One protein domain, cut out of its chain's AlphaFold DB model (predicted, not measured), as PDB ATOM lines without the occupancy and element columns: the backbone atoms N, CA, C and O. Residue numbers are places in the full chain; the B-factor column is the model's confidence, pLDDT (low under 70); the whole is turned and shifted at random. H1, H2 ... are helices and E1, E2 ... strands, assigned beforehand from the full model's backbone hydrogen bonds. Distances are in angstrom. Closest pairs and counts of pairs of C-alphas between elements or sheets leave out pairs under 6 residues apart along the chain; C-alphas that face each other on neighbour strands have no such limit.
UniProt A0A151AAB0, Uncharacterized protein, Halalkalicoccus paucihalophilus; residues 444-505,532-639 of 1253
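This is residues 444 to 505 and 532 to 639 of the 1253 residues of an uncharacterized protein of Halalkalicoccus paucihalophilus (UniProt A0A151AAB0). A strongly twisted sheet of seven strands makes the core, with H1 and H2 packed on one face, H3 on the other, and H4 side by side with H3. A small second sheet, E7 E9 E10, makes one end, and residues 622 to 635 lead from it back to H5, which packs on residues 444 to 448 of H1. The 170 printed residues hold, in order, H1 E1 H2 E2 E3 E4 E5 H3 E6 E7 H4 E8 E9 E10 H5, class mixed, helices and strands. The large sheet runs E1 E8 E6 E2 E5 E3 E4; both sheets are mixed. The whole is compact, radius of gyration of the C-alphas 15.3 A, spanning 41 by 38 by 30 A.

Begin with H1, residues 444 to 456, over E1, residues 462 to 466, and E8, residues 602 to 608, at a height over the sheet of 9.0 A. H2, residues 473 to 484, on the same face, touches H1 at a steep tilt of 50 degrees, C-alphas 453 and 481 being closest at 5.8 A. Look for parallel E1 and E8 at N 464 and O 605, 2.8 A. E6, residues 574 to 578, is parallel to E8, with N 577 and O 604 at 2.8 A, and to E2, residues 491 to 495, with N 576 and O 493 at 2.8 A. E5, residues 556 to 560, is parallel to E2, with N 494 and O 558 at 2.8 A, and to E3, residues 537 to 541, with N 559 and O 538 at 2.8 A. E4, residues 544 to 547, forms a hairpin with E3, N 546 and O 539 at 2.8 A. H3, residues 563 to 568, is over E5 on the opposite face from H1 and H2, giving three layers, helices on both faces of a sheet. E1, H2, E2 and E5, H3, E6 are split strand-helix-strand units, other strands lying between their two strands, with right-handed crossovers. H4, residues 587 to 597, touches H3 at a shallow tilt of 15 degrees, C-alphas 567 and 594 being closest at 6.3 A, and only grazes the sheet. E9, residues 612 to 615, is parallel to E7, residues 582 to 584, with N 614 and O 583 at 2.8 A, and forms a hairpin with E10, residues 618 to 621, with N 613 and O 620 at 2.8 A. H5, residues 636 to 639, touches H1, C-alphas 447 and 638 being closest at 5.9 A. Every O i to N i+4 pair is within hydrogen-bond range in H1 and H2, 6 of 7 in H4, and 0 of 2 in H3, which has 3 of 3 O i to N i+3 pairs; H5 is too short for an i+4 pair.

Find C-alpha 444 at (67.409, 94.200, -36.109); H1 runs 18.0 A from there. From C-alpha 602 at (53.852, 76.646, -38.938), E8 runs 19.7 A. H2 spans 16.1 A and H4 15.4 A. H5 ends at C-alpha 639, (62.551, 99.017, -36.233).

The farthest C-alphas, of Lys 487 and Gly 617, are 45.3 A apart. Residues 506 to 531 are not printed; C-alphas 505 and 532 are 16.4 A apart across the cut. The link from E10 to H5 is long. The model's pLDDT is under 70 at residues 501, 585, 615 to 619 and 629.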
ATOM      1  N   ILE A 444      68.412  94.590 -35.108       91.88
ATOM      2  CA  ILE A 444      67.409  94.200 -36.109       91.88
ATOM      3  C   ILE A 444      67.452  92.697 -36.314       91.88
ATOM      4  O   ILE A 444      66.448  92.034 -36.103       91.88
ATOM      5  N   ARG A 445      68.629  92.147 -36.628       93.56
ATOM      6  CA  ARG A 445      68.800  90.710 -36.876       93.56
ATOM      7  C   ARG A 445      68.394  89.882 -35.654       93.56
ATOM      8  O   ARG A 445      67.634  88.926 -35.774       93.56
ATOM      9  N   MET A 446      68.838  90.288 -34.463       93.56
ATOM     10  CA  MET A 446      68.450  89.651 -33.202       93.56
ATOM     11  C   MET A 446      66.939  89.764 -32.937       93.56
ATOM     12  O   MET A 446      66.325  88.787 -32.513       93.56
ATOM     13  N   GLY A 447      66.344  90.935 -33.171       92.94
ATOM     14  CA  GLY A 447      64.913  91.195 -33.012       92.94
ATOM     15  C   GLY A 447      64.072  90.333 -33.947       92.94
ATOM     16  O   GLY A 447      63.188  89.629 -33.473       92.94
ATOM     17  N   THR A 448      64.429  90.275 -35.233       94.94
ATOM     18  CA  THR A 448      63.802  89.404 -36.239       94.94
ATOM     19  C   THR A 448      63.815  87.939 -35.803       94.94
ATOM     20  O   THR A 448      62.778  87.279 -35.852       94.94
ATOM     21  N   VAL A 449      64.954  87.420 -35.325       95.69
ATOM     22  CA  VAL A 449      65.037  86.030 -34.842       95.69
ATOM     23  C   VAL A 449      64.162  85.821 -33.600       95.69
ATOM     24  O   VAL A 449      63.411  84.848 -33.548       95.69
ATOM     25  N   LYS A 450      64.222  86.724 -32.608       94.62
ATOM     26  CA  LYS A 450      63.438  86.615 -31.362       94.62
ATOM     27  C   LYS A 450      61.932  86.672 -31.622       94.62
ATOM     28  O   LYS A 450      61.204  85.838 -31.093       94.62
ATOM     29  N   GLU A 451      61.478  87.612 -32.445       94.81
ATOM     30  CA  GLU A 451      60.072  87.737 -32.838       94.81
ATOM     31  C   GLU A 451      59.606  86.514 -33.631       94.81
ATOM     32  O   GLU A 451      58.573  85.946 -33.294       94.81
ATOM     33  N   THR A 452      60.401  86.026 -34.593       95.94
ATOM     34  CA  THR A 452      60.064  84.805 -35.351       95.94
ATOM     35  C   THR A 452      59.905  83.600 -34.424       95.94
ATOM     36  O   THR A 452      58.908  82.889 -34.504       95.94
ATOM     37  N   VAL A 453      60.850  83.382 -33.500       94.81
ATOM     38  CA  VAL A 453      60.766  82.294 -32.510       94.81
ATOM     39  C   VAL A 453      59.527  82.445 -31.625       94.81
ATOM     40  O   VAL A 453      58.834  81.462 -31.370       94.81
ATOM     41  N   MET A 454      59.221  83.660 -31.161       94.06
ATOM     42  CA  MET A 454      58.041  83.916 -30.334       94.06
ATOM     43  C   MET A 454      56.730  83.613 -31.062       94.06
ATOM     44  O   MET A 454      55.836  83.044 -30.439       94.06
ATOM     45  N   THR A 455      56.613  83.990 -32.334       92.38
ATOM     46  CA  THR A 455      55.401  83.772 -33.133       92.38
ATOM     47  C   THR A 455      55.244  82.298 -33.512       92.38
ATOM     48  O   THR A 455      54.170  81.736 -33.322       92.38
ATOM     49  N   VAL A 456      56.328  81.612 -33.897       93.19
ATOM     50  CA  VAL A 456      56.283  80.160 -34.157       93.19
ATOM     51  C   VAL A 456      55.953  79.363 -32.891       93.19
ATOM     52  O   VAL A 456      55.218  78.389 -32.955       93.19
ATOM     53  N   ASN A 457      56.419  79.786 -31.711       90.75
ATOM     54  CA  ASN A 457      56.037  79.154 -30.440       90.75
ATOM     55  C   ASN A 457      54.544  79.332 -30.081       90.75
ATOM     56  O   ASN A 457      54.093  78.739 -29.102       90.75
ATOM     57  N   ARG A 458      53.804  80.175 -30.812       90.19
ATOM     58  CA  ARG A 458      52.343  80.336 -30.706       90.19
ATOM     59  C   ARG A 458      51.588  79.605 -31.819       90.19
ATOM     60  O   ARG A 458      50.379  79.782 -31.912       90.19
ATOM     61  N   ASP A 459      52.290  78.821 -32.638       89.88
ATOM     62  CA  ASP A 459      51.752  78.108 -33.800       89.88
ATOM     63  C   ASP A 459      51.139  79.056 -34.858       89.88
ATOM     64  O   ASP A 459      50.153  78.739 -35.523       89.88
ATOM     65  N   GLU A 460      51.709  80.259 -35.000       90.44
ATOM     66  CA  GLU A 460      51.258  81.299 -35.932       90.44
ATOM     67  C   GLU A 460      52.213  81.418 -37.133       90.44
ATOM     68  O   GLU A 460      53.430  81.517 -36.962       90.44
ATOM     69  N   ASN A 461      51.668  81.463 -38.357       91.31
ATOM     70  CA  ASN A 461      52.449  81.684 -39.581       91.31
ATOM     71  C   ASN A 461      53.130  83.063 -39.570       91.31
ATOM     72  O   ASN A 461      52.527  84.062 -39.178       91.31
ATOM     73  N   VAL A 462      54.372  83.128 -40.056       91.25
ATOM     74  CA  VAL A 462      55.224  84.321 -39.951       91.25
ATOM     75  C   VAL A 462      55.799  84.715 -41.311       91.25
ATOM     76  O   VAL A 462      56.718  84.053 -41.805       91.25
ATOM     77  N   PRO A 463      55.337  85.816 -41.924       92.69
ATOM     78  CA  PRO A 463      56.076  86.457 -43.001       92.69
ATOM     79  C   PRO A 463      57.239  87.263 -42.411       92.69
ATOM     80  O   PRO A 463      57.048  88.260 -41.714       92.69
ATOM     81  N   VAL A 464      58.464  86.829 -42.697       95.31
ATOM     82  CA  VAL A 464      59.690  87.532 -42.309       95.31
ATOM     83  C   VAL A 464      60.169  88.334 -43.511       95.31
ATOM     84  O   VAL A 464      60.428  87.753 -44.557       95.31
ATOM     85  N   VAL A 465      60.314  89.651 -43.397       93.62
ATOM     86  CA  VAL A 465      60.846  90.504 -44.466       93.62
ATOM     87  C   VAL A 465      62.119  91.178 -43.977       93.62
ATOM     88  O   VAL A 465      62.088  92.182 -43.274       93.62
ATOM     89  N   PHE A 466      63.269  90.622 -44.350       93.88
ATOM     90  CA  PHE A 466      64.549  91.211 -43.991       93.88
ATOM     91  C   PHE A 466      64.722  92.576 -44.684       93.88
ATOM     92  O   PHE A 466      64.624  92.652 -45.914       93.88
ATOM     93  N   PRO A 467      65.079  93.642 -43.943       91.31
ATOM     94  CA  PRO A 467      65.356  94.958 -44.524       91.31
ATOM     95  C   PRO A 467      66.709  95.015 -45.261       91.31
ATOM     96  O   PRO A 467      67.198  96.078 -45.623       91.31
ATOM     97  N   TYR A 468      67.337  93.857 -45.461       92.06
ATOM     98  CA  TYR A 468      68.631  93.655 -46.091       92.06
ATOM     99  C   TYR A 468      68.610  92.346 -46.891       92.06
ATOM    100  O   TYR A 468      67.779  91.465 -46.663       92.06
ATOM    101  N   TYR A 469      69.554  92.196 -47.819       91.88
ATOM    102  CA  TYR A 469      69.741  90.960 -48.574       91.88
ATOM    103  C   TYR A 469      70.884  90.123 -47.980       91.88
ATOM    104  O   TYR A 469      72.057  90.360 -48.261       91.88
ATOM    105  N   GLU A 470      70.542  89.137 -47.149       92.12
ATOM    106  CA  GLU A 470      71.461  88.083 -46.690       92.12
ATOM    107  C   GLU A 470      70.683  86.758 -46.592       92.12
ATOM    108  O   GLU A 470      70.086  86.453 -45.557       92.12
ATOM    109  N   PRO A 471      70.627  85.969 -47.681       91.50
ATOM    110  CA  PRO A 471      69.817  84.751 -47.736       91.50
ATOM    111  C   PRO A 471      70.276  83.664 -46.749       91.50
ATOM    112  O   PRO A 471      69.516  82.729 -46.478       91.50
ATOM    113  N   ARG A 472      71.493  83.775 -46.192       93.25
ATOM    114  CA  ARG A 472      72.038  82.847 -45.185       93.25
ATOM    115  C   ARG A 472      71.367  82.983 -43.819       93.25
ATOM    116  O   ARG A 472      71.308  81.999 -43.086       93.25
ATOM    117  N   ASP A 473      70.798  84.146 -43.493       94.12
ATOM    118  CA  ASP A 473      70.125  84.383 -42.200       94.12
ATOM    119  C   ASP A 473      68.906  83.480 -41.990       94.12
ATOM    120  O   ASP A 473      68.490  83.206 -40.865       94.12
ATOM    121  N   VAL A 474      68.379  82.926 -43.074       94.62
ATOM    122  CA  VAL A 474      67.322  81.924 -43.041       94.62
ATOM    123  C   VAL A 474      67.774  80.620 -42.357       94.62
ATOM    124  O   VAL A 474      66.990  79.977 -41.659       94.62
ATOM    125  N   VAL A 475      69.053  80.248 -42.479       95.75
ATOM    126  CA  VAL A 475      69.638  79.105 -41.752       95.75
ATOM    127  C   VAL A 475      69.736  79.412 -40.262       95.75
ATOM    128  O   VAL A 475      69.429  78.554 -39.437       95.75
ATOM    129  N   LEU A 476      70.092  80.648 -39.908       95.69
ATOM    130  CA  LEU A 476      70.097  81.095 -38.519       95.69
ATOM    131  C   LEU A 476      68.688  81.031 -37.902       95.69
ATOM    132  O   LEU A 476      68.558  80.568 -36.769       95.69
ATOM    133  N   LEU A 477      67.639  81.424 -38.637       96.25
ATOM    134  CA  LEU A 477      66.251  81.252 -38.187       96.25
ATOM    135  C   LEU A 477      65.929  79.778 -37.918       96.25
ATOM    136  O   LEU A 477      65.417  79.459 -36.849       96.25
ATOM    137  N   ALA A 478      66.285  78.871 -38.833       95.75
ATOM    138  CA  ALA A 478      66.071  77.438 -38.633       95.75
ATOM    139  C   ALA A 478      66.785  76.919 -37.370       95.75
ATOM    140  O   ALA A 478      66.184  76.211 -36.561       95.75
ATOM    141  N   ILE A 479      68.048  77.308 -37.164       95.69
ATOM    142  CA  ILE A 479      68.829  76.940 -35.974       95.69
ATOM    143  C   ILE A 479      68.157  77.465 -34.701       95.69
ATOM    144  O   ILE A 479      67.962  76.705 -33.754       95.69
ATOM    145  N   ALA A 480      67.765  78.739 -34.677       94.94
ATOM    146  CA  ALA A 480      67.097  79.345 -33.531       94.94
ATOM    147  C   ALA A 480      65.759  78.659 -33.212       94.94
ATOM    148  O   ALA A 480      65.444  78.426 -32.046       94.94
ATOM    149  N   LEU A 481      64.989  78.274 -34.231       94.44
ATOM    150  CA  LEU A 481      63.709  77.585 -34.065       94.44
ATOM    151  C   LEU A 481      63.864  76.172 -33.488       94.44
ATOM    152  O   LEU A 481      63.059  75.792 -32.637       94.44
ATOM    153  N   VAL A 482      64.900  75.421 -33.884       92.88
ATOM    154  CA  VAL A 482      65.197  74.103 -33.284       92.88
ATOM    155  C   VAL A 482      65.735  74.237 -31.858       92.88
ATOM    156  O   VAL A 482      65.362  73.459 -30.985       92.88
ATOM    157  N   LEU A 483      66.619  75.206 -31.608       91.12
ATOM    158  CA  LEU A 483      67.324  75.324 -30.326       91.12
ATOM    159  C   LEU A 483      66.539  76.073 -29.241       91.12
ATOM    160  O   LEU A 483      66.853  75.919 -28.062       91.12
ATOM    161  N   SER A 484      65.539  76.875 -29.612       87.69
ATOM    162  CA  SER A 484      64.716  77.641 -28.663       87.69
ATOM    163  C   SER A 484      63.788  76.774 -27.809       87.69
ATOM    164  O   SER A 484      63.497  77.147 -26.674       87.69
ATOM    165  N   ASP A 485      63.361  75.615 -28.319       83.19
ATOM    166  CA  ASP A 485      62.637  74.599 -27.552       83.19
ATOM    167  C   ASP A 485      63.145  73.192 -27.898       83.19
ATOM    168  O   ASP A 485      62.591  72.466 -28.729       83.19
ATOM    169  N   THR A 486      64.213  72.777 -27.214       81.00
ATOM    170  CA  THR A 486      64.810  71.448 -27.400       81.00
ATOM    171  C   THR A 486      63.891  70.302 -26.955       81.00
ATOM    172  O   THR A 486      64.138  69.150 -27.317       81.00
ATOM    173  N   LYS A 487      62.807  70.572 -26.207       80.69
ATOM    174  CA  LYS A 487      61.834  69.547 -25.792       80.69
ATOM    175  C   LYS A 487      60.815  69.247 -26.882       80.69
ATOM    176  O   LYS A 487      60.380  68.099 -26.974       80.69
ATOM    177  N   ALA A 488      60.486  70.235 -27.714       80.50
ATOM    178  CA  ALA A 488      59.561  70.074 -28.833       80.50
ATOM    179  C   ALA A 488      60.086  69.109 -29.911       80.50
ATOM    180  O   ALA A 488      59.292  68.527 -30.638       80.50
ATOM    181  N   LYS A 489      61.411  68.891 -29.995       86.56
ATOM    182  CA  LYS A 489      62.054  68.008 -30.994       86.56
ATOM    183  C   LYS A 489      61.611  68.315 -32.434       86.56
ATOM    184  O   LYS A 489      61.404  67.396 -33.224       86.56
ATOM    185  N   ARG A 490      61.532  69.607 -32.761       90.75
ATOM    186  CA  ARG A 490      60.973  70.110 -34.021       90.75
ATOM    187  C   ARG A 490      61.630  69.519 -35.265       90.75
ATOM    188  O   ARG A 490      62.858  69.546 -35.395       90.75
ATOM    189  N   GLN A 491      60.812  69.079 -36.209       93.69
ATOM    190  CA  GLN A 491      61.200  68.810 -37.586       93.69
ATOM    191  C   GLN A 491      60.961  70.059 -38.433       93.69
ATOM    192  O   GLN A 491      59.825  70.500 -38.607       93.69
ATOM    193  N   ILE A 492      62.044  70.631 -38.962       95.62
ATOM    194  CA  ILE A 492      61.996  71.844 -39.782       95.62
ATOM    195  C   ILE A 492      62.303  71.496 -41.236       95.62
ATOM    196  O   ILE A 492      63.429  71.112 -41.569       95.62
ATOM    197  N   GLY A 493      61.313  71.669 -42.110       95.75
ATOM    198  CA  GLY A 493      61.484  71.600 -43.558       95.75
ATOM    199  C   GLY A 493      62.032  72.923 -44.082       95.75
ATOM    200  O   GLY A 493      61.402  73.957 -43.897       95.75
ATOM    201  N   ILE A 494      63.198  72.911 -44.727       95.69
ATOM    202  CA  ILE A 494      63.831  74.104 -45.301       95.69
ATOM    203  C   ILE A 494      63.757  74.003 -46.819       95.69
ATOM    204  O   ILE A 494      64.451  73.188 -47.432       95.69
ATOM    205  N   TYR A 495      62.947  74.859 -47.430       93.62
ATOM    206  CA  TYR A 495      62.920  75.051 -48.876       93.62
ATOM    207  C   TYR A 495      63.779  76.255 -49.252       93.62
ATOM    208  O   TYR A 495      63.602  77.338 -48.700       93.62
ATOM    209  N   SER A 496      64.685  76.093 -50.217       90.62
ATOM    210  CA  SER A 496      65.401  77.223 -50.812       90.62
ATOM    211  C   SER A 496      65.526  77.057 -52.329       90.62
ATOM    212  O   SER A 496      66.067  76.049 -52.793       90.62
ATOM    213  N   PRO A 497      65.058  78.026 -53.139       81.75
ATOM    214  CA  PRO A 497      65.049  77.950 -54.593       81.75
ATOM    215  C   PRO A 497      66.414  78.297 -55.214       81.75
ATOM    216  O   PRO A 497      66.448  78.914 -56.284       81.75
ATOM    217  N   GLY A 498      67.527  77.914 -54.577       77.00
ATOM    218  CA  GLY A 498      68.885  78.197 -55.048       77.00
ATOM    219  C   GLY A 498      69.191  77.631 -56.440       77.00
ATOM    220  O   GLY A 498      68.595  76.650 -56.901       77.00
ATOM    221  N   SER A 499      70.133  78.259 -57.138       77.06
ATOM    222  CA  SER A 499      70.607  77.857 -58.467       77.06
ATOM    223  C   SER A 499      72.117  78.080 -58.577       77.06
ATOM    224  O   SER A 499      72.731  78.605 -57.662       77.06
ATOM    225  N   ARG A 500      72.747  77.739 -59.710       70.50
ATOM    226  CA  ARG A 500      74.181  78.048 -59.907       70.50
ATOM    227  C   ARG A 500      74.511  79.543 -59.793       70.50
ATOM    228  O   ARG A 500      75.663  79.875 -59.564       70.50
ATOM    229  N   ALA A 501      73.522  80.416 -59.984       68.75
ATOM    230  CA  ALA A 501      73.676  81.867 -59.912       68.75
ATOM    231  C   ALA A 501      73.120  82.472 -58.608       68.75
ATOM    232  O   ALA A 501      73.226  83.676 -58.410       68.75
ATOM    233  N   HIS A 502      72.479  81.674 -57.746       78.31
ATOM    234  CA  HIS A 502      71.798  82.159 -56.545       78.31
ATOM    235  C   HIS A 502      72.034  81.213 -55.374       78.31
ATOM    236  O   HIS A 502      71.714  80.028 -55.474       78.31
ATOM    237  N   TRP A 503      72.488  81.760 -54.248       87.44
ATOM    238  CA  TRP A 503      72.682  80.997 -53.019       87.44
ATOM    239  C   TRP A 503      71.382  80.304 -52.577       87.44
ATOM    240  O   TRP A 503      70.299  80.894 -52.640       87.44
ATOM    241  N   GLY A 504      71.495  79.056 -52.124       85.88
ATOM    242  CA  GLY A 504      70.382  78.252 -51.617       85.88
ATOM    243  C   GLY A 504      70.403  76.787 -52.051       85.88
ATOM    244  O   GLY A 504      69.437  76.059 -51.824       85.88
ATOM    245  N   MET A 505      71.464  76.319 -52.714       88.69
ATOM    246  CA  MET A 505      71.609  74.899 -53.030       88.69
ATOM    247  C   MET A 505      71.773  74.075 -51.743       88.69
ATOM    248  O   MET A 505      72.377  74.524 -50.772       88.69
ATOM    249  N   PRO A 532      75.376  70.403 -37.405       90.12
ATOM    250  CA  PRO A 532      75.103  69.120 -38.068       90.12
ATOM    251  C   PRO A 532      75.499  67.861 -37.286       90.12
ATOM    252  O   PRO A 532      74.973  66.780 -37.555       90.12
ATOM    253  N   ASN A 533      76.424  67.978 -36.331       86.19
ATOM    254  CA  ASN A 533      76.825  66.874 -35.459       86.19
ATOM    255  C   ASN A 533      75.919  66.743 -34.228       86.19
ATOM    256  O   ASN A 533      75.990  65.736 -33.532       86.19
ATOM    257  N   ILE A 534      75.082  67.747 -33.963       87.31
ATOM    258  CA  ILE A 534      74.133  67.780 -32.850       87.31
ATOM    259  C   ILE A 534      72.728  67.514 -33.379       87.31
ATOM    260  O   ILE A 534      72.115  66.517 -33.024       87.31
ATOM    261  N   VAL A 535      72.225  68.390 -34.245       89.81
ATOM    262  CA  VAL A 535      70.899  68.283 -34.847       89.81
ATOM    263  C   VAL A 535      71.049  67.583 -36.197       89.81
ATOM    264  O   VAL A 535      71.703  68.129 -37.094       89.81
ATOM    265  N   PRO A 536      70.462  66.388 -36.381       90.62
ATOM    266  CA  PRO A 536      70.531  65.708 -37.659       90.62
ATOM    267  C   PRO A 536      69.852  66.535 -38.749       90.62
ATOM    268  O   PRO A 536      68.761  67.072 -38.581       90.62
ATOM    269  N   HIS A 537      70.479  66.575 -39.912       93.06
ATOM    270  CA  HIS A 537      69.874  67.013 -41.154       93.06
ATOM    271  C   HIS A 537      69.757  65.867 -42.166       93.06
ATOM    272  O   HIS A 537      70.592  64.955 -42.236       93.06
ATOM    273  N   ALA A 538      68.696  65.940 -42.957       92.50
ATOM    274  CA  ALA A 538      68.355  65.041 -44.044       92.50
ATOM    275  C   ALA A 538      68.014  65.850 -45.299       92.50
ATOM    276  O   ALA A 538      67.803  67.060 -45.230       92.50
ATOM    277  N   TYR A 539      67.939  65.195 -46.450       92.56
ATOM    278  CA  TYR A 539      67.478  65.806 -47.692       92.56
ATOM    279  C   TYR A 539      66.497  64.890 -48.413       92.56
ATOM    280  O   TYR A 539      66.582  63.668 -48.312       92.56
ATOM    281  N   VAL A 540      65.591  65.482 -49.187       89.31
ATOM    282  CA  VAL A 540      64.709  64.715 -50.074       89.31
ATOM    283  C   VAL A 540      65.442  64.409 -51.378       89.31
ATOM    284  O   VAL A 540      66.048  65.298 -51.987       89.31
ATOM    285  N   TRP A 541      65.440  63.151 -51.801       88.50
ATOM    286  CA  TRP A 541      65.983  62.707 -53.079       88.50
ATOM    287  C   TRP A 541      65.164  61.549 -53.612       88.50
ATOM    288  O   TRP A 541      65.000  60.554 -52.914       88.50
ATOM    289  N   ASP A 542      64.723  61.666 -54.864       86.06
ATOM    290  CA  ASP A 542      63.880  60.656 -55.510       86.06
ATOM    291  C   ASP A 542      62.642  60.321 -54.663       86.06
ATOM    292  O   ASP A 542      62.331  59.163 -54.410       86.06
ATOM    293  N   LYS A 543      61.974  61.371 -54.157       87.06
ATOM    294  CA  LYS A 543      60.767  61.277 -53.315       87.06
ATOM    295  C   LYS A 543      60.963  60.550 -51.974       87.06
ATOM    296  O   LYS A 543      59.988  60.245 -51.297       87.06
ATOM    297  N   GLU A 544      62.207  60.315 -51.558       88.69
ATOM    298  CA  GLU A 544      62.552  59.710 -50.270       88.69
ATOM    299  C   GLU A 544      63.406  60.652 -49.413       88.69
ATOM    300  O   GLU A 544      64.280  61.365 -49.915       88.69
ATOM    301  N   VAL A 545      63.201  60.625 -48.093       90.62
ATOM    302  CA  VAL A 545      64.017  61.387 -47.136       90.62
ATOM    303  C   VAL A 545      65.281  60.595 -46.786       90.62
ATOM    304  O   VAL A 545      65.217  59.570 -46.107       90.62
ATOM    305  N   LYS A 546      66.452  61.091 -47.197       90.81
ATOM    306  CA  LYS A 546      67.763  60.483 -46.922       90.81
ATOM    307  C   LYS A 546      68.505  61.247 -45.830       90.81
ATOM    308  O   LYS A 546      68.663  62.462 -45.909       90.81
ATOM    309  N   ASN A 547      68.967  60.532 -44.805       87.31
ATOM    310  CA  ASN A 547      69.804  61.104 -43.748       87.31
ATOM    311  C   ASN A 547      71.214  61.385 -44.266       87.31
ATOM    312  O   ASN A 547      71.812  60.516 -44.896       87.31
ATOM    313  N   ASP A 548      71.743  62.565 -43.950       85.31
ATOM    314  CA  ASP A 548      73.046  63.027 -44.451       85.31
ATOM    315  C   ASP A 548      74.053  63.317 -43.331       85.31
ATOM    316  O   ASP A 548      75.259  63.374 -43.551       85.31
ATOM    317  N   SER A 549      73.575  63.436 -42.093       83.75
ATOM    318  CA  SER A 549      74.416  63.633 -40.910       83.75
ATOM    319  C   SER A 549      74.096  62.640 -39.802       83.75
ATOM    320  O   SER A 549      73.076  61.951 -39.819       83.75
ATOM    321  N   ARG A 550      75.028  62.543 -38.849       74.88
ATOM    322  CA  ARG A 550      75.003  61.582 -37.740       74.88
ATOM    323  C   ARG A 550      74.501  62.175 -36.420       74.88
ATOM    324  O   ARG A 550      74.614  61.489 -35.409       74.88
ATOM    325  N   GLY A 551      74.011  63.419 -36.416       77.69
ATOM    326  CA  GLY A 551      73.510  64.067 -35.201       77.69
ATOM    327  C   GLY A 551      72.429  63.236 -34.508       77.69
ATOM    328  O   GLY A 551      71.582  62.639 -35.172       77.69
ATOM    329  N   ASP A 552      72.476  63.171 -33.178       78.31
ATOM    330  CA  ASP A 552      71.538  62.406 -32.341       78.31
ATOM    331  C   ASP A 552      70.755  63.279 -31.340       78.31
ATOM    332  O   ASP A 552      70.046  62.763 -30.472       78.31
ATOM    333  N   GLY A 553      70.876  64.601 -31.465       76.38
ATOM    334  CA  GLY A 553      70.196  65.601 -30.652       76.38
ATOM    335  C   GLY A 553      68.712  65.789 -30.996       76.38
ATOM    336  O   GLY A 553      68.189  65.187 -31.935       76.38
ATOM    337  N   PRO A 554      67.998  66.611 -30.206       76.12
ATOM    338  CA  PRO A 554      66.580  66.872 -30.414       76.12
ATOM    339  C   PRO A 554      66.328  67.713 -31.674       76.12
ATOM    340  O   PRO A 554      67.010  68.708 -31.911       76.12
ATOM    341  N   GLY A 555      65.300  67.336 -32.437       87.75
ATOM    342  CA  GLY A 555      64.900  68.004 -33.677       87.75
ATOM    343  C   GLY A 555      65.597  67.468 -34.925       87.75
ATOM    344  O   GLY A 555      66.415  66.549 -34.856       87.75
ATOM    345  N   ARG A 556      65.230  68.008 -36.090       92.56
ATOM    346  CA  ARG A 556      65.793  67.602 -37.385       92.56
ATOM    347  C   ARG A 556      65.609  68.687 -38.445       92.56
ATOM    348  O   ARG A 556      64.528  69.258 -38.547       92.56
ATOM    349  N   PHE A 557      66.617  68.907 -39.289       95.44
ATOM    350  CA  PHE A 557      66.479  69.723 -40.503       95.44
ATOM    351  C   PHE A 557      66.211  68.839 -41.722       95.44
ATOM    352  O   PHE A 557      66.875  67.819 -41.911       95.44
ATOM    353  N   ILE A 558      65.275  69.222 -42.585       94.94
ATOM    354  CA  ILE A 558      64.974  68.491 -43.820       94.94
ATOM    355  C   ILE A 558      65.109  69.452 -44.996       94.94
ATOM    356  O   ILE A 558      64.318  70.372 -45.161       94.94
ATOM    357  N   LEU A 559      66.155  69.258 -45.796       94.44
ATOM    358  CA  LEU A 559      66.517  70.142 -46.897       94.44
ATOM    359  C   LEU A 559      65.764  69.747 -48.173       94.44
ATOM    360  O   LEU A 559      65.960  68.651 -48.718       94.44
ATOM    361  N   CYS A 560      64.967  70.674 -48.694       91.25
ATOM    362  CA  CYS A 560      64.151  70.514 -49.893       91.25
ATOM    363  C   CYS A 560      64.641  71.450 -51.003       91.25
ATOM    364  O   CYS A 560      64.935  72.622 -50.769       91.25
ATOM    365  N   LYS A 561      64.764  70.920 -52.226       85.69
ATOM    366  CA  LYS A 561      65.171  71.716 -53.400       85.69
ATOM    367  C   LYS A 561      63.939  72.231 -54.133       85.69
ATOM    368  O   LYS A 561      63.939  73.346 -54.648       85.69
ATOM    369  N   GLU A 562      62.911  71.400 -54.202       87.25
ATOM    370  CA  GLU A 562      61.637  71.720 -54.825       87.25
ATOM    371  C   GLU A 562      60.566  71.807 -53.746       87.25
ATOM    372  O   GLU A 562      60.644  71.112 -52.738       87.25
ATOM    373  N   LEU A 563      59.574  72.677 -53.927       87.50
ATOM    374  CA  LEU A 563      58.532  72.856 -52.918       87.50
ATOM    375  C   LEU A 563      57.708  71.563 -52.740       87.50
ATOM    376  O   LEU A 563      57.421  71.165 -51.619       87.50
ATOM    377  N   HIS A 564      57.478  70.839 -53.842       87.19
ATOM    378  CA  HIS A 564      56.844  69.516 -53.873       87.19
ATOM    379  C   HIS A 564      57.637  68.436 -53.105       87.19
ATOM    380  O   HIS A 564      57.066  67.425 -52.708       87.19
ATOM    381  N   ASP A 565      58.938  68.638 -52.836       89.19
ATOM    382  CA  ASP A 565      59.713  67.715 -51.992       89.19
ATOM    383  C   ASP A 565      59.110  67.623 -50.575       89.19
ATOM    384  O   ASP A 565      59.175  66.563 -49.952       89.19
ATOM    385  N   LEU A 566      58.513  68.715 -50.072       90.00
ATOM    386  CA  LEU A 566      57.901  68.769 -48.737       90.00
ATOM    387  C   LEU A 566      56.713  67.813 -48.603       90.00
ATOM    388  O   LEU A 566      56.421  67.353 -47.505       90.00
ATOM    389  N   GLU A 567      56.063  67.451 -49.705       87.62
ATOM    390  CA  GLU A 567      54.927  66.529 -49.700       87.62
ATOM    391  C   GLU A 567      55.312  65.079 -49.383       87.62
ATOM    392  O   GLU A 567      54.454  64.277 -49.018       87.62
ATOM    393  N   TYR A 568      56.593  64.733 -49.548       88.50
ATOM    394  CA  TYR A 568      57.143  63.407 -49.244       88.50
ATOM    395  C   TYR A 568      57.731  63.320 -47.834       88.50
ATOM    396  O   TYR A 568      58.231  62.273 -47.419       88.50
ATOM    397  N   VAL A 569      57.696  64.427 -47.099       90.06
ATOM    398  CA  VAL A 569      58.104  64.495 -45.703       90.06
ATOM    399  C   VAL A 569      56.854  64.319 -44.847       90.06
ATOM    400  O   VAL A 569      55.808  64.864 -45.173       90.06
ATOM    401  N   SER A 570      56.941  63.538 -43.775       85.50
ATOM    402  CA  SER A 570      55.866  63.389 -42.783       85.50
ATOM    403  C   SER A 570      56.217  64.170 -41.521       85.50
ATOM    404  O   SER A 570      57.399  64.309 -41.207       85.50
ATOM    405  N   ASP A 571      55.194  64.643 -40.806       85.38
ATOM    406  CA  ASP A 571      55.306  65.213 -39.458       85.38
ATOM    407  C   ASP A 571      56.254  66.429 -39.357       85.38
ATOM    408  O   ASP A 571      57.158  66.457 -38.520       85.38
ATOM    409  N   LEU A 572      56.069  67.431 -40.228       93.19
ATOM    410  CA  LEU A 572      56.769  68.717 -40.124       93.19
ATOM    411  C   LEU A 572      56.087  69.625 -39.094       93.19
ATOM    412  O   LEU A 572      54.892  69.880 -39.193       93.19
ATOM    413  N   ASP A 573      56.865  70.161 -38.153       94.44
ATOM    414  CA  ASP A 573      56.385  71.157 -37.185       94.44
ATOM    415  C   ASP A 573      56.494  72.578 -37.755       94.44
ATOM    416  O   ASP A 573      55.663  73.445 -37.492       94.44
ATOM    417  N   VAL A 574      57.544  72.828 -38.546       96.44
ATOM    418  CA  VAL A 574      57.805  74.132 -39.162       96.44
ATOM    419  C   VAL A 574      58.235  73.947 -40.610       96.44
ATOM    420  O   VAL A 574      59.132  73.156 -40.912       96.44
ATOM    421  N   ILE A 575      57.641  74.727 -41.506       96.56
ATOM    422  CA  ILE A 575      58.058  74.843 -42.901       96.56
ATOM    423  C   ILE A 575      58.650  76.228 -43.093       96.56
ATOM    424  O   ILE A 575      57.962  77.242 -43.036       96.56
ATOM    425  N   LEU A 576      59.954  76.269 -43.318       96.56
ATOM    426  CA  LEU A 576      60.700  77.491 -43.512       96.56
ATOM    427  C   LEU A 576      61.052  77.638 -44.996       96.56
ATOM    428  O   LEU A 576      61.736  76.802 -45.596       96.56
ATOM    429  N   LEU A 577      60.570  78.720 -45.596       95.00
ATOM    430  CA  LEU A 577      60.740  79.019 -47.008       95.00
ATOM    431  C   LEU A 577      61.728  80.164 -47.172       95.00
ATOM    432  O   LEU A 577      61.441  81.316 -46.844       95.00
ATOM    433  N   ASN A 578      62.895  79.856 -47.722       94.19
ATOM    434  CA  ASN A 578      63.872  80.852 -48.111       94.19
ATOM    435  C   ASN A 578      63.471  81.491 -49.447       94.19
ATOM    436  O   ASN A 578      63.899  81.059 -50.513       94.19
ATOM    437  N   LEU A 579      62.639  82.523 -49.397       92.06
ATOM    438  CA  LEU A 579      62.180  83.275 -50.564       92.06
ATOM    439  C   LEU A 579      62.942  84.600 -50.727       92.06
ATOM    440  O   LEU A 579      62.566  85.422 -51.559       92.06
ATOM    441  N   THR A 580      64.032  84.810 -49.978       91.25
ATOM    442  CA  THR A 580      64.785  86.074 -49.952       91.25
ATOM    443  C   THR A 580      65.482  86.365 -51.279       91.25
ATOM    444  O   THR A 580      65.694  87.529 -51.619       91.25
ATOM    445  N   SER A 581      65.846  85.310 -52.015       85.94
ATOM    446  CA  SER A 581      66.534  85.388 -53.306       85.94
ATOM    447  C   SER A 581      65.564  85.515 -54.473       85.94
ATOM    448  O   SER A 581      65.776  86.359 -55.347       85.94
ATOM    449  N   ARG A 582      64.523  84.675 -54.518       86.62
ATOM    450  CA  ARG A 582      63.545  84.676 -55.611       86.62
ATOM    451  C   ARG A 582      62.220  84.006 -55.252       86.62
ATOM    452  O   ARG A 582      62.201  83.054 -54.473       86.62
ATOM    453  N   THR A 583      61.154  84.432 -55.920       83.94
ATOM    454  CA  THR A 583      59.821  83.809 -55.917       83.94
ATOM    455  C   THR A 583      59.411  83.487 -57.358       83.94
ATOM    456  O   THR A 583      59.739  84.244 -58.268       83.94
ATOM    457  N   LYS A 584      58.744  82.346 -57.583       78.56
ATOM    458  CA  LYS A 584      58.303  81.880 -58.914       78.56
ATOM    459  C   LYS A 584      56.798  82.085 -59.122       78.56
ATOM    460  O   LYS A 584      56.052  82.147 -58.149       78.56
ATOM    461  N   GLU A 585      56.365  82.123 -60.381       63.25
ATOM    462  CA  GLU A 585      54.985  82.404 -60.811       63.25
ATOM    463  C   GLU A 585      53.932  81.425 -60.251       63.25
ATOM    464  O   GLU A 585      52.815  81.834 -59.945       63.25
ATOM    465  N   ASP A 586      54.301  80.161 -60.027       71.69
ATOM    466  CA  ASP A 586      53.440  79.087 -59.505       71.69
ATOM    467  C   ASP A 586      53.544  78.879 -57.983       71.69
ATOM    468  O   ASP A 586      52.963  77.943 -57.427       71.69
ATOM    469  N   LEU A 587      54.283  79.745 -57.279       78.75
ATOM    470  CA  LEU A 587      54.599  79.545 -55.868       78.75
ATOM    471  C   LEU A 587      53.340  79.492 -54.990       78.75
ATOM    472  O   LEU A 587      53.239  78.619 -54.142       78.75
ATOM    473  N   GLN A 588      52.371  80.386 -55.198       77.50
ATOM    474  CA  GLN A 588      51.170  80.490 -54.349       77.50
ATOM    475  C   GLN A 588      50.195  79.313 -54.499       77.50
ATOM    476  O   GLN A 588      49.447  79.002 -53.577       77.50
ATOM    477  N   GLU A 589      50.155  78.676 -55.668       76.50
ATOM    478  CA  GLU A 589      49.364  77.458 -55.875       76.50
ATOM    479  C   GLU A 589      50.025  76.287 -55.148       76.50
ATOM    480  O   GLU A 589      49.413  75.662 -54.289       76.50
ATOM    481  N   ARG A 590      51.329  76.103 -55.363       80.25
ATOM    482  CA  ARG A 590      52.093  75.036 -54.711       80.25
ATOM    483  C   ARG A 590      52.199  75.197 -53.195       80.25
ATOM    484  O   ARG A 590      52.357  74.208 -52.489       80.25
ATOM    485  N   LEU A 591      52.162  76.426 -52.682       84.50
ATOM    486  CA  LEU A 591      52.125  76.664 -51.240       84.50
ATOM    487  C   LEU A 591      50.836  76.152 -50.619       84.50
ATOM    488  O   LEU A 591      50.908  75.499 -49.585       84.50
ATOM    489  N   ARG A 592      49.697  76.360 -51.287       84.94
ATOM    490  CA  ARG A 592      48.414  75.811 -50.845       84.94
ATOM    491  C   ARG A 592      48.442  74.284 -50.811       84.94
ATOM    492  O   ARG A 592      48.029  73.708 -49.812       84.94
ATOM    493  N   ASP A 593      49.029  73.638 -51.819       85.06
ATOM    494  CA  ASP A 593      49.179  72.172 -51.828       85.06
ATOM    495  C   ASP A 593      50.002  71.661 -50.628       85.06
ATOM    496  O   ASP A 593      49.692  70.631 -50.023       85.06
ATOM    497  N   VAL A 594      51.059  72.391 -50.254       87.75
ATOM    498  CA  VAL A 594      51.897  72.052 -49.096       87.75
ATOM    499  C   VAL A 594      51.178  72.337 -47.774       87.75
ATOM    500  O   VAL A 594      51.266  71.513 -46.865       87.75
ATOM    501  N   GLU A 595      50.450  73.450 -47.661       88.19
ATOM    502  CA  GLU A 595      49.610  73.793 -46.501       88.19
ATOM    503  C   GLU A 595      48.516  72.743 -46.263       88.19
ATOM    504  O   GLU A 595      48.300  72.321 -45.127       88.19
ATOM    505  N   GLU A 596      47.877  72.249 -47.327       87.81
ATOM    506  CA  GLU A 596      46.873  71.185 -47.240       87.81
ATOM    507  C   GLU A 596      47.464  69.859 -46.739       87.81
ATOM    508  O   GLU A 596      46.813  69.135 -45.978       87.81
ATOM    509  N   LYS A 597      48.703  69.532 -47.131       89.25
ATOM    510  CA  LYS A 597      49.390  68.315 -46.669       89.25
ATOM    511  C   LYS A 597      49.970  68.431 -45.266       89.25
ATOM    512  O   LYS A 597      50.063  67.416 -44.575       89.25
ATOM    513  N   HIS A 598      50.328  69.639 -44.841       91.19
ATOM    514  CA  HIS A 598      50.927  69.922 -43.539       91.19
ATOM    515  C   HIS A 598      50.099  70.937 -42.740       91.19
ATOM    516  O   HIS A 598      50.611  71.990 -42.368       91.19
ATOM    517  N   PRO A 599      48.833  70.623 -42.398       89.25
ATOM    518  CA  PRO A 599      47.919  71.589 -41.782       89.25
ATOM    519  C   PRO A 599      48.288  71.966 -40.340       89.25
ATOM    520  O   PRO A 599      47.665  72.849 -39.760       89.25
ATOM    521  N   GLN A 600      49.233  71.248 -39.725       89.12
ATOM    522  CA  GLN A 600      49.736  71.515 -38.374       89.12
ATOM    523  C   GLN A 600      51.111  72.201 -38.383       89.12
ATOM    524  O   GLN A 600      51.596  72.581 -37.322       89.12
ATOM    525  N   ALA A 601      51.750  72.340 -39.550       93.06
ATOM    526  CA  ALA A 601      53.051  72.982 -39.643       93.06
ATOM    527  C   ALA A 601      52.893  74.504 -39.623       93.06
ATOM    528  O   ALA A 601      52.054  75.061 -40.329       93.06
ATOM    529  N   THR A 602      53.753  75.186 -38.870       95.00
ATOM    530  CA  THR A 602      53.852  76.646 -38.938       95.00
ATOM    531  C   THR A 602      54.714  77.063 -40.130       95.00
ATOM    532  O   THR A 602      55.839  76.582 -40.283       95.00
ATOM    533  N   PHE A 603      54.227  77.983 -40.960       94.31
ATOM    534  CA  PHE A 603      54.944  78.485 -42.132       94.31
ATOM    535  C   PHE A 603      55.740  79.749 -41.799       94.31
ATOM    536  O   PHE A 603      55.193  80.736 -41.310       94.31
ATOM    537  N   VAL A 604      57.037  79.732 -42.106       96.25
ATOM    538  CA  VAL A 604      57.944  80.879 -41.986       96.25
ATOM    539  C   VAL A 604      58.404  81.278 -43.382       96.25
ATOM    540  O   VAL A 604      59.282  80.642 -43.968       96.25
ATOM    541  N   ASN A 605      57.817  82.346 -43.915       93.81
ATOM    542  CA  ASN A 605      58.062  82.812 -45.278       93.81
ATOM    543  C   ASN A 605      59.072  83.958 -45.241       93.81
ATOM    544  O   ASN A 605      58.709  85.085 -44.912       93.81
ATOM    545  N   ALA A 606      60.339  83.671 -45.541       95.31
ATOM    546  CA  ALA A 606      61.419  84.647 -45.438       95.31
ATOM    547  C   ALA A 606      61.687  85.352 -46.774       95.31
ATOM    548  O   ALA A 606      62.078  84.719 -47.749       95.31
ATOM    549  N   TYR A 607      61.537  86.671 -46.796       93.81
ATOM    550  CA  TYR A 607      61.747  87.584 -47.915       93.81
ATOM    551  C   TYR A 607      62.842  88.603 -47.581       93.81
ATOM    552  O   TYR A 607      63.287  88.719 -46.444       93.81
ATOM    553  N   SER A 608      63.259  89.374 -48.578       93.31
ATOM    554  CA  SER A 608      64.065  90.587 -48.419       93.31
ATOM    555  C   SER A 608      63.377  91.767 -49.115       93.31
ATOM    556  O   SER A 608      62.476  91.571 -49.933       93.31
ATOM    557  N   TYR A 609      63.833  92.996 -48.872       91.81
ATOM    558  CA  TYR A 609      63.385  94.162 -49.651       91.81
ATOM    559  C   TYR A 609      63.768  94.107 -51.135       91.81
ATOM    560  O   TYR A 609      63.255  94.890 -51.926       91.81
ATOM    561  N   TYR A 610      64.620  93.160 -51.533       90.81
ATOM    562  CA  TYR A 610      65.155  93.038 -52.888       90.81
ATOM    563  C   TYR A 610      64.905  91.652 -53.503       90.81
ATOM    564  O   TYR A 610      65.681  91.178 -54.338       90.81
ATOM    565  N   VAL A 611      63.827  90.972 -53.097       90.31
ATOM    566  CA  VAL A 611      63.449  89.666 -53.664       90.31
ATOM    567  C   VAL A 611      63.199  89.794 -55.159       90.31
ATOM    568  O   VAL A 611      62.494  90.696 -55.602       90.31
ATOM    569  N   LYS A 612      63.731  88.844 -55.932       89.44
ATOM    570  CA  LYS A 612      63.451  88.714 -57.361       89.44
ATOM    571  C   LYS A 612      62.119  87.988 -57.574       89.44
ATOM    572  O   LYS A 612      62.061  86.766 -57.462       89.44
ATOM    573  N   ASN A 613      61.050  88.721 -57.866       85.88
ATOM    574  CA  ASN A 613      59.729  88.140 -58.104       85.88
ATOM    575  C   ASN A 613      59.538  87.809 -59.585       85.88
ATOM    576  O   ASN A 613      59.260  88.701 -60.381       85.88
ATOM    577  N   GLU A 614      59.686  86.538 -59.951       78.56
ATOM    578  CA  GLU A 614      59.495  86.016 -61.308       78.56
ATOM    579  C   GLU A 614      57.997  85.722 -61.536       78.56
ATOM    580  O   GLU A 614      57.575  84.569 -61.469       78.56
ATOM    581  N   ARG A 615      57.178  86.761 -61.757       65.50
ATOM    582  CA  ARG A 615      55.748  86.656 -62.120       65.50
ATOM    583  C   ARG A 615      55.528  87.382 -63.453       65.50
ATOM    584  O   ARG A 615      56.174  88.397 -63.695       65.50
ATOM    585  N   ASP A 616      54.676  86.860 -64.334       55.00
ATOM    586  CA  ASP A 616      54.315  87.498 -65.611       55.00
ATOM    587  C   ASP A 616      55.464  87.604 -66.642       55.00
ATOM    588  O   ASP A 616      55.444  88.441 -67.550       55.00
ATOM    589  N   GLY A 617      56.471  86.730 -66.535       53.91
ATOM    590  CA  GLY A 617      57.602  86.660 -67.469       53.91
ATOM    591  C   GLY A 617      58.695  87.720 -67.274       53.91
ATOM    592  O   GLY A 617      59.624  87.756 -68.082       53.91
ATOM    593  N   ARG A 618      58.634  88.558 -66.221       62.81
ATOM    594  CA  ARG A 618      59.713  89.493 -65.841       62.81
ATOM    595  C   ARG A 618      59.997  89.493 -64.338       62.81
ATOM    596  O   ARG A 618      59.064  89.513 -63.542       62.81
ATOM    597  N   PRO A 619      61.274  89.508 -63.922       69.00
ATOM    598  CA  PRO A 619      61.617  89.595 -62.511       69.00
ATOM    599  C   PRO A 619      61.425  91.021 -61.974       69.00
ATOM    600  O   PRO A 619      62.154  91.922 -62.374       69.00
ATOM    601  N   ARG A 620      60.501  91.219 -61.028       84.06
ATOM    602  CA  ARG A 620      60.357  92.468 -60.253       84.06
ATOM    603  C   ARG A 620      61.142  92.385 -58.947       84.06
ATOM    604  O   ARG A 620      60.856  91.507 -58.131       84.06
ATOM    605  N   TYR A 621      62.062  93.313 -58.710       89.12
ATOM    606  CA  TYR A 621      62.824  93.406 -57.465       89.12
ATOM    607  C   TYR A 621      62.052  94.203 -56.411       89.12
ATOM    608  O   TYR A 621      61.692  95.357 -56.631       89.12
ATOM    609  N   GLY A 622      61.764  93.568 -55.279       88.44
ATOM    610  CA  GLY A 622      60.999  94.168 -54.186       88.44
ATOM    611  C   GLY A 622      60.368  93.118 -53.272       88.44
ATOM    612  O   GLY A 622      60.315  91.944 -53.651       88.44
ATOM    613  N   PRO A 623      59.835  93.490 -52.098       86.19
ATOM    614  CA  PRO A 623      59.015  92.567 -51.317       86.19
ATOM    615  C   PRO A 623      57.753  92.165 -52.114       86.19
ATOM    616  O   PRO A 623      57.290  92.928 -52.974       86.19
ATOM    617  N   PRO A 624      57.195  90.961 -51.894       82.50
ATOM    618  CA  PRO A 624      55.992  90.519 -52.598       82.50
ATOM    619  C   PRO A 624      54.796  91.428 -52.272       82.50
ATOM    620  O   PRO A 624      54.675  91.944 -51.164       82.50
ATOM    621  N   LEU A 625      53.913  91.630 -53.254       79.00
ATOM    622  CA  LEU A 625      52.668  92.385 -53.061       79.00
ATOM    623  C   LEU A 625      51.683  91.590 -52.185       79.00
ATOM    624  O   LEU A 625      51.682  90.360 -52.241       79.00
ATOM    625  N   GLY A 626      50.820  92.288 -51.438       72.56
ATOM    626  CA  GLY A 626      49.766  91.677 -50.612       72.56
ATOM    627  C   GLY A 626      50.168  91.345 -49.169       72.56
ATOM    628  O   GLY A 626      49.451  90.612 -48.493       72.56
ATOM    629  N   LEU A 627      51.318  91.844 -48.699       78.94
ATOM    630  CA  LEU A 627      51.742  91.745 -47.293       78.94
ATOM    631  C   LEU A 627      51.253  92.919 -46.424       78.94
ATOM    632  O   LEU A 627      51.433  92.893 -45.214       78.94
ATOM    633  N   ASP A 628      50.610  93.917 -47.022       70.25
ATOM    634  CA  ASP A 628      50.102  95.152 -46.408       70.25
ATOM    635  C   ASP A 628      49.036  94.927 -45.320       70.25
ATOM    636  O   ASP A 628      48.840  95.761 -44.435       70.25
ATOM    637  N   SER A 629      48.355  93.782 -45.368       68.06
ATOM    638  CA  SER A 629      47.314  93.391 -44.408       68.06
ATOM    639  C   SER A 629      47.784  92.386 -43.348       68.06
ATOM    640  O   SER A 629      47.000  92.011 -42.473       68.06
ATOM    641  N   ILE A 630      49.048  91.948 -43.399       78.00
ATOM    642  CA  ILE A 630      49.595  90.886 -42.546       78.00
ATOM    643  C   ILE A 630      50.722  91.456 -41.677       78.00
ATOM    644  O   ILE A 630      51.567  92.207 -42.149       78.00
ATOM    645  N   SER A 631      50.772  91.076 -40.398       80.81
ATOM    646  CA  SER A 631      51.880  91.472 -39.519       80.81
ATOM    647  C   SER A 631      53.174  90.785 -39.959       80.81
ATOM    648  O   SER A 631      53.284  89.562 -39.858       80.81
ATOM    649  N   THR A 632      54.159  91.561 -40.408       89.31
ATOM    650  CA  THR A 632      55.483  91.052 -40.790       89.31
ATOM    651  C   THR A 632      56.503  91.183 -39.657       89.31
ATOM    652  O   THR A 632      56.296  91.904 -38.678       89.31
ATOM    653  N   VAL A 633      57.600  90.431 -39.770       91.12
ATOM    654  CA  VAL A 633      58.751  90.465 -38.854       91.12
ATOM    655  C   VAL A 633      60.000  90.904 -39.639       91.12
ATOM    656  O   VAL A 633      60.239  90.341 -40.707       91.12
ATOM    657  N   PRO A 634      60.851  91.829 -39.150       91.38
ATOM    658  CA  PRO A 634      60.758  92.526 -37.867       91.38
ATOM    659  C   PRO A 634      59.582  93.501 -37.815       91.38
ATOM    660  O   PRO A 634      59.361  94.269 -38.745       91.38
ATOM    661  N   GLY A 635      58.865  93.496 -36.696       87.25
ATOM    662  CA  GLY A 635      57.771  94.430 -36.470       87.25
ATOM    663  C   GLY A 635      58.259  95.859 -36.209       87.25
ATOM    664  O   GLY A 635      59.427  96.103 -35.879       87.25
ATOM    665  N   LEU A 636      57.322  96.811 -36.271       85.75
ATOM    666  CA  LEU A 636      57.588  98.244 -36.087       85.75
ATOM    667  C   LEU A 636      58.356  98.559 -34.791       85.75
ATOM    668  O   LEU A 636      59.283  99.357 -34.815       85.75
ATOM    669  N   ASN A 637      58.059  97.873 -33.681       85.06
ATOM    670  CA  ASN A 637      58.774  98.074 -32.413       85.06
ATOM    671  C   ASN A 637      60.284  97.804 -32.537       85.06
ATOM    672  O   ASN A 637      61.095  98.558 -31.998       85.06
ATOM    673  N   THR A 638      60.671  96.732 -33.236       89.38
ATOM    674  CA  THR A 638      62.084  96.393 -33.452       89.38
ATOM    675  C   THR A 638      62.761  97.455 -34.317       89.38
ATOM    676  O   THR A 638      63.869  97.888 -33.992       89.38
ATOM    677  N   ILE A 639      62.071  97.946 -35.348       87.75
ATOM    678  CA  ILE A 639      62.551  99.017 -36.233       87.75
ATOM    679  C   ILE A 639      62.698 100.346 -35.470       87.75
ATOM    680  O   ILE A 639      63.775 100.947 -35.480       87.75
TER     681      ILE A 639